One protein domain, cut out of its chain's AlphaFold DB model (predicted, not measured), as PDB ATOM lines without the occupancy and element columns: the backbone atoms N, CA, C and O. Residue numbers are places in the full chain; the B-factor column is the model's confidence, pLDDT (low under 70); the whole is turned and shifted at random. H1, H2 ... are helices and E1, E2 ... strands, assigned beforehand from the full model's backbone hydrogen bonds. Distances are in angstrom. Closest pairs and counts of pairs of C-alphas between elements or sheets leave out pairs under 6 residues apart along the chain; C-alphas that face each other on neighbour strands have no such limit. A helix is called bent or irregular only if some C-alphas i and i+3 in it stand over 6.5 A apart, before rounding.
ATOM      1  N   GLN A   9     208.512 188.367 155.432       92.38
ATOM      2  CA  GLN A   9     209.487 189.141 156.198       92.38
ATOM      3  C   GLN A   9     208.966 189.482 157.597       92.38
ATOM      4  O   GLN A   9     209.694 189.332 158.578       92.38
ATOM      5  N   GLU A  10     207.704 189.891 157.696       94.50
ATOM      6  CA  GLU A  10     207.063 190.201 158.973       94.50
ATOM      7  C   GLU A  10     206.955 188.946 159.852       94.50
ATOM      8  O   GLU A  10     207.302 188.990 161.031       94.50
ATOM      9  N   TRP A  11     206.615 187.788 159.275       93.56
ATOM     10  CA  TRP A  11     206.642 186.508 159.989       93.56
ATOM     11  C   TRP A  11     208.014 186.181 160.583       93.56
ATOM     12  O   TRP A  11     208.107 185.786 161.748       93.56
ATOM     13  N   LYS A  12     209.087 186.365 159.801       91.19
ATOM     14  CA  LYS A  12     210.465 186.162 160.275       91.19
ATOM     15  C   LYS A  12     210.799 187.098 161.436       91.19
ATOM     16  O   LYS A  12     211.434 186.663 162.391       91.19
ATOM     17  N   GLN A  13     210.359 188.356 161.379       93.81
ATOM     18  CA  GLN A  13     210.571 189.331 162.453       93.81
ATOM     19  C   GLN A  13     209.805 188.958 163.728       93.81
ATOM     20  O   GLN A  13     210.397 188.970 164.806       93.81
ATOM     21  N   ILE A  14     208.533 188.561 163.611       93.19
ATOM     22  CA  ILE A  14     207.709 188.105 164.741       93.19
ATOM     23  C   ILE A  14     208.364 186.901 165.430       93.19
ATOM     24  O   ILE A  14     208.503 186.888 166.652       93.19
ATOM     25  N   ALA A  15     208.801 185.905 164.655       92.75
ATOM     26  CA  ALA A  15     209.465 184.722 165.195       92.75
ATOM     27  C   ALA A  15     210.806 185.069 165.865       92.75
ATOM     28  O   ALA A  15     211.058 184.651 166.996       92.75
ATOM     29  N   ALA A  16     211.644 185.878 165.207       91.75
ATOM     30  CA  ALA A  16     212.951 186.287 165.725       91.75
ATOM     31  C   ALA A  16     212.858 187.133 167.007       91.75
ATOM     32  O   ALA A  16     213.768 187.082 167.834       91.75
ATOM     33  N   ALA A  17     211.758 187.863 167.205       95.06
ATOM     34  CA  ALA A  17     211.506 188.630 168.423       95.06
ATOM     35  C   ALA A  17     211.221 187.752 169.659       95.06
ATOM     36  O   ALA A  17     211.201 188.270 170.775       95.06
ATOM     37  N   SER A  18     211.026 186.436 169.496       94.38
ATOM     38  CA  SER A  18     210.765 185.499 170.596       94.38
ATOM     39  C   SER A  18     211.818 184.382 170.663       94.38
ATOM     40  O   SER A  18     211.631 183.299 170.097       94.38
ATOM     41  N   PRO A  19     212.924 184.577 171.408       93.44
ATOM     42  CA  PRO A  19     213.935 183.538 171.611       93.44
ATOM     43  C   PRO A  19     213.365 182.236 172.190       93.44
ATOM     44  O   PRO A  19     213.788 181.150 171.797       93.44
ATOM     45  N   ALA A  20     212.364 182.332 173.074       92.75
ATOM     46  CA  ALA A  20     211.688 181.171 173.653       92.75
ATOM     47  C   ALA A  20     210.978 180.330 172.582       92.75
ATOM     48  O   ALA A  20     211.109 179.108 172.567       92.75
ATOM     49  N   PHE A  21     210.289 180.972 171.636       93.50
ATOM     50  CA  PHE A  21     209.677 180.281 170.501       93.50
ATOM     51  C   PHE A  21     210.728 179.613 169.599       93.50
ATOM     52  O   PHE A  21     210.530 178.483 169.156       93.50
ATOM     53  N   MET A  22     211.856 180.290 169.364       92.94
ATOM     54  CA  MET A  22     212.932 179.826 168.476       92.94
ATOM     55  C   MET A  22     213.774 178.676 169.048       92.94
ATOM     56  O   MET A  22     214.505 178.025 168.296       92.94
ATOM     57  N   ALA A  23     213.715 178.459 170.364       92.38
ATOM     58  CA  ALA A  23     214.455 177.414 171.070       92.38
ATOM     59  C   ALA A  23     213.571 176.263 171.576       92.38
ATOM     60  O   ALA A  23     214.095 175.191 171.864       92.38
ATOM     61  N   SER A  24     212.256 176.473 171.694       92.38
ATOM     62  CA  SER A  24     211.333 175.470 172.226       92.38
ATOM     63  C   SER A  24     211.233 174.247 171.315       92.38
ATOM     64  O   SER A  24     211.219 174.375 170.095       92.38
ATOM     65  N   ASP A  25     211.104 173.066 171.906       89.25
ATOM     66  CA  ASP A  25     210.735 171.798 171.270       89.25
ATOM     67  C   ASP A  25     209.223 171.511 171.351       89.25
ATOM     68  O   ASP A  25     208.739 170.552 170.754       89.25
ATOM     69  N   MET A  26     208.458 172.372 172.029       90.94
ATOM     70  CA  MET A  26     207.016 172.210 172.203       90.94
ATOM     71  C   MET A  26     206.260 172.577 170.926       90.94
ATOM     72  O   MET A  26     206.656 173.535 170.249       90.94
ATOM     73  N   PRO A  27     205.144 171.898 170.607       91.88
ATOM     74  CA  PRO A  27     204.274 172.290 169.506       91.88
ATOM     75  C   PRO A  27     203.817 173.756 169.615       91.88
ATOM     76  O   PRO A  27     203.381 174.186 170.685       91.88
ATOM     77  N   PRO A  28     203.917 174.549 168.535       93.06
ATOM     78  CA  PRO A  28     203.355 175.891 168.491       93.06
ATOM     79  C   PRO A  28     201.822 175.851 168.456       93.06
ATOM     80  O   PRO A  28     201.221 174.836 168.111       93.06
ATOM     81  N   LEU A  29     201.187 176.993 168.750       90.31
ATOM     82  CA  LEU A  29     199.725 177.123 168.730       90.31
ATOM     83  C   LEU A  29     199.114 176.825 167.350       90.31
ATOM     84  O   LEU A  29     198.066 176.194 167.263       90.31
ATOM     85  N   GLU A  30     199.779 177.258 166.276       92.88
ATOM     86  CA  GLU A  30     199.416 176.884 164.909       92.88
ATOM     87  C   GLU A  30     200.528 176.043 164.288       92.88
ATOM     88  O   GLU A  30     201.694 176.439 164.293       92.88
ATOM     89  N   VAL A  31     200.160 174.909 163.694       94.50
ATOM     90  CA  VAL A  31     201.079 173.955 163.051       94.50
ATOM     91  C   VAL A  31     202.018 174.606 162.021       94.50
ATOM     92  O   VAL A  31     203.212 174.306 162.063       94.50
ATOM     93  N   PRO A  32     201.569 175.537 161.150       94.56
ATOM     94  CA  PRO A  32     202.451 176.162 160.165       94.56
ATOM     95  C   PRO A  32     203.603 176.959 160.788       94.56
ATOM     96  O   PRO A  32     204.626 177.162 160.141       94.56
ATOM     97  N   HIS A  33     203.493 177.378 162.055       94.75
ATOM     98  CA  HIS A  33     204.570 178.092 162.742       94.75
ATOM     99  C   HIS A  33     205.803 177.214 162.997       94.75
ATOM    100  O   HIS A  33     206.873 177.754 163.267       94.75
ATOM    101  N   TRP A  34     205.721 175.891 162.834       94.75
ATOM    102  CA  TRP A  34     206.921 175.051 162.758       94.75
ATOM    103  C   TRP A  34     207.886 175.506 161.658       94.75
ATOM    104  O   TRP A  34     209.096 175.453 161.858       94.75
ATOM    105  N   LEU A  35     207.372 176.019 160.537       94.69
ATOM    106  CA  LEU A  35     208.181 176.497 159.411       94.69
ATOM    107  C   LEU A  35     208.939 177.800 159.719       94.69
ATOM    108  O   LEU A  35     209.890 178.139 159.022       94.69
ATOM    109  N   LEU A  36     208.543 178.519 160.774       94.25
ATOM    110  CA  LEU A  36     209.259 179.700 161.265       94.25
ATOM    111  C   LEU A  36     210.433 179.336 162.174       94.25
ATOM    112  O   LEU A  36     211.255 180.200 162.489       94.25
ATOM    113  N   ARG A  37     210.515 178.077 162.624       92.62
ATOM    114  CA  ARG A  37     211.614 177.631 163.472       92.62
ATOM    115  C   ARG A  37     212.886 177.418 162.657       92.62
ATOM    116  O   ARG A  37     212.833 177.134 161.461       92.62
ATOM    117  N   PRO A  38     214.058 177.532 163.299       92.00
ATOM    118  CA  PRO A  38     215.320 177.346 162.606       92.00
ATOM    119  C   PRO A  38     215.471 175.954 161.991       92.00
ATOM    120  O   PRO A  38     215.160 174.949 162.631       92.00
ATOM    121  N   ALA A  39     216.082 175.899 160.807       91.19
ATOM    122  CA  ALA A  39     216.338 174.672 160.055       91.19
ATOM    123  C   ALA A  39     216.989 173.541 160.873       91.19
ATOM    124  O   ALA A  39     216.652 172.377 160.689       91.19
ATOM    125  N   ARG A  40     217.857 173.868 161.843       91.00
ATOM    126  CA  ARG A  40     218.496 172.884 162.745       91.00
ATOM    127  C   ARG A  40     217.511 172.037 163.569       91.00
ATOM    128  O   ARG A  40     217.915 171.037 164.150       91.00
ATOM    129  N   MET A  41     216.252 172.464 163.693       92.19
ATOM    130  CA  MET A  41     215.204 171.732 164.413       92.19
ATOM    131  C   MET A  41     214.478 170.710 163.531       92.19
ATOM    132  O   MET A  41     213.762 169.856 164.051       92.19
ATOM    133  N   ILE A  42     214.665 170.782 162.213       93.75
ATOM    134  CA  ILE A  42     214.053 169.872 161.251       93.75
ATOM    135  C   ILE A  42     214.751 168.518 161.356       93.75
ATOM    136  O   ILE A  42     215.969 168.419 161.222       93.75
ATOM    137  N   LYS A  43     213.970 167.465 161.601       94.94
ATOM    138  CA  LYS A  43     214.488 166.095 161.721       94.94
ATOM    139  C   LYS A  43     214.695 165.421 160.366       94.94
ATOM    140  O   LYS A  43     215.622 164.634 160.223       94.94
ATOM    141  N   ALA A  44     213.845 165.733 159.391       95.38
ATOM    142  CA  ALA A  44     213.929 165.236 158.025       95.38
ATOM    143  C   ALA A  44     213.097 166.119 157.080       95.38
ATOM    144  O   ALA A  44     212.166 166.799 157.517       95.38
ATOM    145  N   THR A  45     213.416 166.089 155.786       94.94
ATOM    146  CA  THR A  45     212.634 166.725 154.716       94.94
ATOM    147  C   THR A  45     212.320 165.712 153.622       94.94
ATOM    148  O   THR A  45     213.088 164.781 153.372       94.94
ATOM    149  N   PHE A  46     211.177 165.886 152.956       95.19
ATOM    150  CA  PHE A  46     210.689 164.945 151.950       95.19
ATOM    151  C   PHE A  46     210.062 165.695 150.781       95.19
ATOM    152  O   PHE A  46     209.204 166.549 150.982       95.19
ATOM    153  N   ALA A  47     210.460 165.341 149.559       93.62
ATOM    154  CA  ALA A  47     209.784 165.803 148.346       93.62
ATOM    155  C   ALA A  47     208.579 164.919 147.982       93.62
ATOM    156  O   ALA A  47     207.611 165.396 147.400       93.62
ATOM    157  N   ALA A  48     208.641 163.626 148.318       95.69
ATOM    158  CA  ALA A  48     207.603 162.655 147.994       95.69
ATOM    159  C   ALA A  48     206.721 162.378 149.232       95.69
ATOM    160  O   ALA A  48     207.265 162.088 150.305       95.69
ATOM    161  N   PRO A  49     205.381 162.478 149.118       95.94
ATOM    162  CA  PRO A  49     204.476 162.374 150.267       95.94
ATOM    163  C   PRO A  49     204.452 160.976 150.899       95.94
ATOM    164  O   PRO A  49     204.292 160.858 152.109       95.94
ATOM    165  N   ASP A  50     204.670 159.924 150.113       96.75
ATOM    166  CA  ASP A  50     204.774 158.539 150.582       96.75
ATOM    167  C   ASP A  50     205.994 158.326 151.493       96.75
ATOM    168  O   ASP A  50     205.887 157.667 152.526       96.75
ATOM    169  N   LYS A  51     207.136 158.948 151.173       98.31
ATOM    170  CA  LYS A  51     208.328 158.931 152.038       98.31
ATOM    171  C   LYS A  51     208.084 159.663 153.355       98.31
ATOM    172  O   LYS A  51     208.522 159.193 154.401       98.31
ATOM    173  N   ALA A  52     207.362 160.781 153.308       98.00
ATOM    174  CA  ALA A  52     206.977 161.514 154.509       98.00
ATOM    175  C   ALA A  52     206.014 160.697 155.390       98.00
ATOM    176  O   ALA A  52     206.165 160.666 156.611       98.00
ATOM    177  N   ALA A  53     205.057 159.998 154.771       98.31
ATOM    178  CA  ALA A  53     204.115 159.123 155.464       98.31
ATOM    179  C   ALA A  53     204.815 157.910 156.096       98.31
ATOM    180  O   ALA A  53     204.511 157.556 157.236       98.31
ATOM    181  N   ALA A  54     205.772 157.304 155.387       98.44
ATOM    182  CA  ALA A  54     206.602 156.223 155.913       98.44
ATOM    183  C   ALA A  54     207.427 156.693 157.119       98.44
ATOM    184  O   ALA A  54     207.351 156.077 158.177       98.44
ATOM    185  N   TRP A  55     208.106 157.840 157.010       98.56
ATOM    186  CA  TRP A  55     208.845 158.412 158.136       98.56
ATOM    187  C   TRP A  55     207.941 158.671 159.345       98.56
ATOM    188  O   TRP A  55     208.282 158.282 160.458       98.56
ATOM    189  N   TYR A  56     206.766 159.272 159.137       98.50
ATOM    190  CA  TYR A  56     205.806 159.507 160.216       98.50
ATOM    191  C   TYR A  56     205.396 158.201 160.906       98.50
ATOM    192  O   TYR A  56     205.397 158.131 162.134       98.50
ATOM    193  N   ARG A  57     205.080 157.162 160.123       98.38
ATOM    194  CA  ARG A  57     204.746 155.834 160.644       98.38
ATOM    195  C   ARG A  57     205.876 155.280 161.501       98.38
ATOM    196  O   ARG A  57     205.609 154.888 162.631       98.38
ATOM    197  N   ASP A  58     207.108 155.305 161.005       98.44
ATOM    198  CA  ASP A  58     208.267 154.764 161.718       98.44
ATOM    199  C   ASP A  58     208.467 155.464 163.071       98.44
ATOM    200  O   ASP A  58     208.611 154.796 164.095       98.44
ATOM    201  N   GLN A  59     208.378 156.802 163.107       98.12
ATOM    202  CA  GLN A  59     208.491 157.574 164.352       98.12
ATOM    203  C   GLN A  59     207.387 157.226 165.364       98.12
ATOM    204  O   GLN A  59     207.644 157.107 166.561       98.12
ATOM    205  N   VAL A  60     206.143 157.065 164.906       97.88
ATOM    206  CA  VAL A  60     205.015 156.722 165.788       97.88
ATOM    207  C   VAL A  60     205.115 155.279 166.278       97.88
ATOM    208  O   VAL A  60     204.881 155.019 167.458       97.88
ATOM    209  N   SER A  61     205.495 154.344 165.407       97.12
ATOM    210  CA  SER A  61     205.686 152.937 165.761       97.12
ATOM    211  C   SER A  61     206.804 152.747 166.789       97.12
ATOM    212  O   SER A  61     206.633 151.953 167.711       97.12
ATOM    213  N   GLU A  62     207.895 153.514 166.701       97.31
ATOM    214  CA  GLU A  62     208.970 153.512 167.705       97.31
ATOM    215  C   GLU A  62     208.470 153.966 169.089       97.31
ATOM    216  O   GLU A  62     208.829 153.389 170.118       97.31
ATOM    217  N   LEU A  63     207.587 154.968 169.130       96.38
ATOM    218  CA  LEU A  63     207.028 155.504 170.374       96.38
ATOM    219  C   LEU A  63     205.889 154.653 170.952       96.38
ATOM    220  O   LEU A  63     205.661 154.685 172.166       96.38
ATOM    221  N   SER A  64     205.184 153.893 170.113       96.38
ATOM    222  CA  SER A  64     203.945 153.195 170.470       96.38
ATOM    223  C   SER A  64     204.018 152.330 171.737       96.38
ATOM    224  O   SER A  64     203.110 152.441 172.571       96.38
ATOM    225  N   PRO A  65     205.086 151.543 171.989       94.94
ATOM    226  CA  PRO A  65     205.204 150.759 173.222       94.94
ATOM    227  C   PRO A  65     205.171 151.602 174.510       94.94
ATOM    228  O   PRO A  65     204.829 151.094 175.583       94.94
ATOM    229  N   SER A  66     205.515 152.890 174.415       96.31
ATOM    230  CA  SER A  66     205.561 153.832 175.540       96.31
ATOM    231  C   SER A  66     204.258 154.598 175.764       96.31
ATOM    232  O   SER A  66     204.168 155.321 176.761       96.31
ATOM    233  N   PHE A  67     203.261 154.466 174.883       97.06
ATOM    234  CA  PHE A  67     201.980 155.158 175.029       97.06
ATOM    235  C   PHE A  67     201.271 154.750 176.325       97.06
ATOM    236  O   PHE A  67     201.327 153.597 176.769       97.06
ATOM    237  N   THR A  68     200.605 155.708 176.963       96.56
ATOM    238  CA  THR A  68     199.839 155.449 178.188       96.56
ATOM    239  C   THR A  68     198.503 154.794 177.866       96.56
ATOM    240  O   THR A  68     198.136 153.823 178.520       96.56
ATOM    241  N   ALA A  69     197.798 155.281 176.845       94.44
ATOM    242  CA  ALA A  69     196.489 154.764 176.477       94.44
ATOM    243  C   ALA A  69     196.603 153.501 175.615       94.44
ATOM    244  O   ALA A  69     197.307 153.487 174.608       94.44
ATOM    245  N   ASP A  70     195.885 152.441 175.987       94.06
ATOM    246  CA  ASP A  70     195.919 151.179 175.239       94.06
ATOM    247  C   ASP A  70     195.264 151.290 173.865       94.06
ATOM    248  O   ASP A  70     195.729 150.667 172.919       94.06
ATOM    249  N   HIS A  71     194.258 152.155 173.717       92.62
ATOM    250  CA  HIS A  71     193.649 152.392 172.411       92.62
ATOM    251  C   HIS A  71     194.641 152.991 171.406       92.62
ATOM    252  O   HIS A  71     194.552 152.682 170.227       92.62
ATOM    253  N   ASP A  72     195.618 153.794 171.842       94.19
ATOM    254  CA  ASP A  72     196.646 154.340 170.944       94.19
ATOM    255  C   ASP A  72     197.666 153.278 170.503       94.19
ATOM    256  O   ASP A  72     198.439 153.508 169.573       94.19
ATOM    257  N   LYS A  73     197.674 152.110 171.157       94.31
ATOM    258  CA  LYS A  73     198.485 150.939 170.795       94.31
ATOM    259  C   LYS A  73     197.717 149.938 169.939       94.31
ATOM    260  O   LYS A  73     198.323 148.980 169.468       94.31
ATOM    261  N   ASP A  74     196.408 150.124 169.770       96.38
ATOM    262  CA  ASP A  74     195.591 149.209 168.985       96.38
ATOM    263  C   ASP A  74     196.068 149.197 167.518       96.38
ATOM    264  O   ASP A  74     196.068 150.251 166.868       96.38
ATOM    265  N   PRO A  75     196.469 148.035 166.965       95.62
ATOM    266  CA  PRO A  75     197.028 147.971 165.617       95.62
ATOM    267  C   PRO A  75     196.053 148.408 164.522       95.62
ATOM    268  O   PRO A  75     196.475 148.991 163.523       95.62
ATOM    269  N   SER A  76     194.753 148.141 164.691       96.75
ATOM    270  CA  SER A  76     193.741 148.499 163.692       96.75
ATOM    271  C   SER A  76     193.528 150.008 163.644       96.75
ATOM    272  O   SER A  76     193.578 150.611 162.571       96.75
ATOM    273  N   ARG A  77     193.452 150.648 164.813       94.81
ATOM    274  CA  ARG A  77     193.376 152.103 164.927       94.81
ATOM    275  C   ARG A  77     194.637 152.790 164.410       94.81
ATOM    276  O   ARG A  77     194.545 153.827 163.754       94.81
ATOM    277  N   GLN A  78     195.817 152.233 164.677       96.62
ATOM    278  CA  GLN A  78     197.058 152.768 164.111       96.62
ATOM    279  C   GLN A  78     197.074 152.668 162.586       96.62
ATOM    280  O   GLN A  78     197.463 153.627 161.920       96.62
ATOM    281  N   ALA A  79     196.610 151.554 162.018       97.69
ATOM    282  CA  ALA A  79     196.502 151.401 160.572       97.69
ATOM    283  C   ALA A  79     195.560 152.452 159.954       97.69
ATOM    284  O   ALA A  79     195.924 153.079 158.956       97.69
ATOM    285  N   GLU A  80     194.402 152.705 160.573       97.50
ATOM    286  CA  GLU A  80     193.469 153.762 160.155       97.50
ATOM    287  C   GLU A  80     194.105 155.156 160.223       97.50
ATOM    288  O   GLU A  80     194.021 155.926 159.260       97.50
ATOM    289  N   TRP A  81     194.801 155.468 161.322       96.88
ATOM    290  CA  TRP A  81     195.541 156.723 161.454       96.88
ATOM    291  C   TRP A  81     196.560 156.860 160.324       96.88
ATOM    292  O   TRP A  81     196.580 157.876 159.629       96.88
ATOM    293  N   PHE A  82     197.410 155.856 160.113       98.19
ATOM    294  CA  PHE A  82     198.460 155.925 159.100       98.19
ATOM    295  C   PHE A  82     197.898 156.059 157.683       98.19
ATOM    296  O   PHE A  82     198.490 156.777 156.876       98.19
ATOM    297  N   ALA A  83     196.751 155.446 157.385       98.19
ATOM    298  CA  ALA A  83     196.053 155.644 156.118       98.19
ATOM    299  C   ALA A  83     195.536 157.088 155.966       98.19
ATOM    300  O   ALA A  83     195.708 157.705 154.911       98.19
ATOM    301  N   ALA A  84     194.965 157.665 157.026       97.88
ATOM    302  CA  ALA A  84     194.527 159.060 157.029       97.88
ATOM    303  C   ALA A  84     195.705 160.041 156.884       97.88
ATOM    304  O   ALA A  84     195.603 161.027 156.150       97.88
ATOM    305  N   ALA A  85     196.834 159.758 157.539       97.94
ATOM    306  CA  ALA A  85     198.061 160.539 157.430       97.94
ATOM    307  C   ALA A  85     198.635 160.509 156.005       97.94
ATOM    308  O   ALA A  85     198.920 161.570 155.452       97.94
ATOM    309  N   ASP A  86     198.746 159.327 155.385       98.12
ATOM    310  CA  ASP A  86     199.194 159.187 153.988       98.12
ATOM    311  C   ASP A  86     198.290 159.976 153.032       98.12
ATOM    312  O   ASP A  86     198.773 160.808 152.261       98.12
ATOM    313  N   SER A  87     196.970 159.804 153.149       97.62
ATOM    314  CA  SER A  87     195.997 160.547 152.343       97.62
ATOM    315  C   SER A  87     196.161 162.062 152.501       97.62
ATOM    316  O   SER A  87     196.213 162.801 151.513       97.62
ATOM    317  N   ARG A  88     196.330 162.546 153.737       96.38
ATOM    318  CA  ARG A  88     196.493 163.977 154.012       96.38
ATOM    319  C   ARG A  88     197.791 164.545 153.441       96.38
ATOM    320  O   ARG A  88     197.757 165.630 152.855       96.38
ATOM    321  N   LEU A  89     198.898 163.812 153.548       96.62
ATOM    322  CA  LEU A  89     200.190 164.218 152.989       96.62
ATOM    323  C   LEU A  89     200.160 164.260 151.459       96.62
ATOM    324  O   LEU A  89     200.687 165.202 150.867       96.62
ATOM    325  N   ARG A  90     199.478 163.312 150.802       95.81
ATOM    326  CA  ARG A  90     199.305 163.314 149.335       95.81
ATOM    327  C   ARG A  90     198.591 164.556 148.808       95.81
ATOM    328  O   ARG A  90     198.853 164.971 147.686       95.81
ATOM    329  N   TRP A  91     197.721 165.162 149.613       92.62
ATOM    330  CA  TRP A  91     196.994 166.390 149.271       92.62
ATOM    331  C   TRP A  91     197.685 167.667 149.791       92.62
ATOM    332  O   TRP A  91     197.071 168.742 149.820       92.62
ATOM    333  N   GLY A  92     198.948 167.557 150.226       92.44
ATOM    334  CA  GLY A  92     199.762 168.675 150.715       92.44
ATOM    335  C   GLY A  92     199.307 169.234 152.064       92.44
ATOM    336  O   GLY A  92     199.489 170.421 152.330       92.44
ATOM    337  N   GLY A  93     198.633 168.426 152.884       94.94
ATOM    338  CA  GLY A  93     198.216 168.806 154.231       94.94
ATOM    339  C   GLY A  93     199.251 168.445 155.294       94.94
ATOM    340  O   GLY A  93     200.044 167.525 155.118       94.94
ATOM    341  N   ASP A  94     199.184 169.134 156.430       96.62
ATOM    342  CA  ASP A  94     199.992 168.803 157.605       96.62
ATOM    343  C   ASP A  94     199.425 167.578 158.338       96.62
ATOM    344  O   ASP A  94     198.200 167.420 158.438       96.62
ATOM    345  N   VAL A  95     200.301 166.753 158.914       97.31
ATOM    346  CA  VAL A  95     199.945 165.665 159.836       97.31
ATOM    347  C   VAL A  95     200.556 165.959 161.196       97.31
ATOM    348  O   VAL A  95     201.746 166.242 161.304       97.31
ATOM    349  N   VAL A  96     199.737 165.878 162.241       95.94
ATOM    350  CA  VAL A  96     200.135 166.135 163.628       95.94
ATOM    351  C   VAL A  96     199.605 164.999 164.486       95.94
ATOM    352  O   VAL A  96     198.421 164.678 164.423       95.94
ATOM    353  N   GLY A  97     200.477 164.402 165.291       96.06
ATOM    354  CA  GLY A  97     200.098 163.471 166.346       96.06
ATOM    355  C   GLY A  97     200.725 163.850 167.675       96.06
ATOM    356  O   GLY A  97     201.814 164.429 167.711       96.06
ATOM    357  N   GLY A  98     200.016 163.533 168.752       95.81
ATOM    358  CA  GLY A  98     200.418 163.807 170.121       95.81
ATOM    359  C   GLY A  98     199.916 162.710 171.047       95.81
ATOM    360  O   GLY A  98     198.744 162.346 170.983       95.81
ATOM    361  N   TRP A  99     200.798 162.198 171.901       96.44
ATOM    362  CA  TRP A  99     200.519 161.074 172.789       96.44
ATOM    363  C   TRP A  99     201.114 161.317 174.167       96.44
ATOM    364  O   TRP A  99     202.274 161.714 174.308       96.44
ATOM    365  N   TYR A 100     200.334 161.006 175.198       96.19
ATOM    366  CA  TYR A 100     200.874 160.877 176.544       96.19
ATOM    367  C   TYR A 100     201.648 159.567 176.655       96.19
ATOM    368  O   TYR A 100     201.139 158.492 176.325       96.19
ATOM    369  N   LEU A 101     202.877 159.667 177.145       96.00
ATOM    370  CA  LEU A 101     203.742 158.527 177.403       96.00
ATOM    371  C   LEU A 101     203.722 158.170 178.889       96.00
ATOM    372  O   LEU A 101     203.359 158.981 179.747       96.00
ATOM    373  N   ARG A 102     204.193 156.963 179.207       92.12
ATOM    374  CA  ARG A 102     204.415 156.539 180.595       92.12
ATOM    375  C   ARG A 102     205.320 157.527 181.334       92.12
ATOM    376  O   ARG A 102     206.385 157.882 180.820       92.12
ATOM    377  N   GLY A 103     204.917 157.884 182.555       86.81
ATOM    378  CA  GLY A 103     205.601 158.833 183.438       86.81
ATOM    379  C   GLY A 103     205.608 160.240 182.849       86.81
ATOM    380  O   GLY A 103     206.452 160.494 182.011       86.81
ATOM    381  N   THR A 104     204.649 161.087 183.249       89.00
ATOM    382  CA  THR A 104     204.501 162.551 183.008       89.00
ATOM    383  C   THR A 104     205.091 163.155 181.718       89.00
ATOM    384  O   THR A 104     205.437 164.334 181.681       89.00
ATOM    385  N   ARG A 105     205.191 162.377 180.641       93.94
ATOM    386  CA  ARG A 105     205.843 162.741 179.383       93.94
ATOM    387  C   ARG A 105     204.805 162.826 178.279       93.94
ATOM    388  O   ARG A 105     203.800 162.115 178.286       93.94
ATOM    389  N   PHE A 106     205.093 163.668 177.301       94.50
ATOM    390  CA  PHE A 106     204.296 163.835 176.100       94.50
ATOM    391  C   PHE A 106     205.230 163.773 174.897       94.50
ATOM    392  O   PHE A 106     206.286 164.402 174.904       94.50
ATOM    393  N   ALA A 107     204.852 163.002 173.885       95.50
ATOM    394  CA  ALA A 107     205.523 163.006 172.596       95.50
ATOM    395  C   ALA A 107     204.590 163.571 171.544       95.50
ATOM    396  O   ALA A 107     203.377 163.369 171.587       95.50
ATOM    397  N   SER A 108     205.178 164.238 170.563       95.75
ATOM    398  CA  SER A 108     204.448 164.686 169.397       95.75
ATOM    399  C   SER A 108     205.300 164.465 168.155       95.75
ATOM    400  O   SER A 108     206.500 164.733 168.169       95.75
ATOM    401  N   VAL A 109     204.675 163.976 167.086       97.31
ATOM    402  CA  VAL A 109     205.300 163.817 165.765       97.31
ATOM    403  C   VAL A 109     204.511 164.658 164.769       97.31
ATOM    404  O   VAL A 109     203.279 164.603 164.758       97.31
ATOM    405  N   GLN A 110     205.190 165.493 163.982       96.62
ATOM    406  CA  GLN A 110     204.549 166.353 162.988       96.62
ATOM    407  C   GLN A 110     205.290 166.301 161.661       96.62
ATOM    408  O   GLN A 110     206.518 166.308 161.622       96.62
ATOM    409  N   VAL A 111     204.521 166.324 160.578       97.38
ATOM    410  CA  VAL A 111     205.000 166.577 159.222       97.38
ATOM    411  C   VAL A 111     204.232 167.784 158.704       97.38
ATOM    412  O   VAL A 111     203.004 167.751 158.626       97.38
ATOM    413  N   VAL A 112     204.955 168.857 158.394       96.75
ATOM    414  CA  VAL A 112     204.375 170.141 157.985       96.75
ATOM    415  C   VAL A 112     204.729 170.395 156.527       96.75
ATOM    416  O   VAL A 112     205.898 170.325 156.146       96.75
TER     417      VAL A 112
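This is residues 9 to 112 of the 127 residues of an uncharacterized protein of Streptomyces sp. MnatMP-M27 (UniProt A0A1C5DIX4). A hairpin of two strands, E1 and E2, has helix H4 over one face and H6 alongside H4; beyond the hairpin's other face three short helices, H1 to H3, make a small loose head. The 104 printed residues hold six named helices, then two antiparallel strands, E1 - E2: mostly helix. The whole is only just compact, close to loose, with a radius of gyration of the C-alphas of 15.0 A and spans of 44 by 35 by 19 A.

Find C-alpha 9 at (209.487, 189.141, 156.198), where H1, residues 9 to 16, begins. H2 is residues 19 to 23 and H3 residues 31 to 36. From C-alpha 49 at (204.476, 162.374, 150.267), H4 runs 26.7 A to residue 66; it is irregular, with C-alphas 62 and 65 7.2 A apart. H5 is residues 70 to 73, and H6, residues 75 to 90, measures 22.5 A. E1, residues 95 to 101, spans 19.3 A; E2, residues 105 to 111, spans 20.5 A and ends at C-alpha 111, (205.000, 166.577, 159.222).

H1 and H3 only just touch, with 3 pairs of C-alphas within 8 A, the closest Ala 15 and Leu 36, 6.4 A, about perpendicular at 88 degrees. H1 and H2 only just touch, only at the corner, closest C-alphas Ala 15 and Met 22, 6.8 A. H4, with residues 49 to 57 alone, touches H6: closest C-alphas Ala 53 and Asp 86, 5.1 A, a shallow tilt of 29 degrees, opposite ways. H4 and H5 only just touch, only at the corner, closest C-alphas Ser 64 and Lys 73, 5.9 A. The closest C-alphas of H4 and E2 are Tyr 56 and Val 109, 7.0 A; of H6 and E1, Ala 85 and Val 95, 6.0 A. In the hairpin E1 and E2, look at N 97 and O 109, 2.9 A, within hydrogen-bond range. Every O i to N i+4 pair is within range in H1, H2 and H6, against 12 of 14 in H4 and 0 of 2 in H3, where 3 of 3 O i to N i+3 pairs are; H5 is too short for an i+4 pair.

The C-alphas of Gln 9 and Asp 70, the two farthest apart, are 44.6 A apart. The printed part has no cut; the link from H3 to H4, residues 37 to 48, is long. Mean pLDDT of the printed part is 95.0, and no printed residue is under 70.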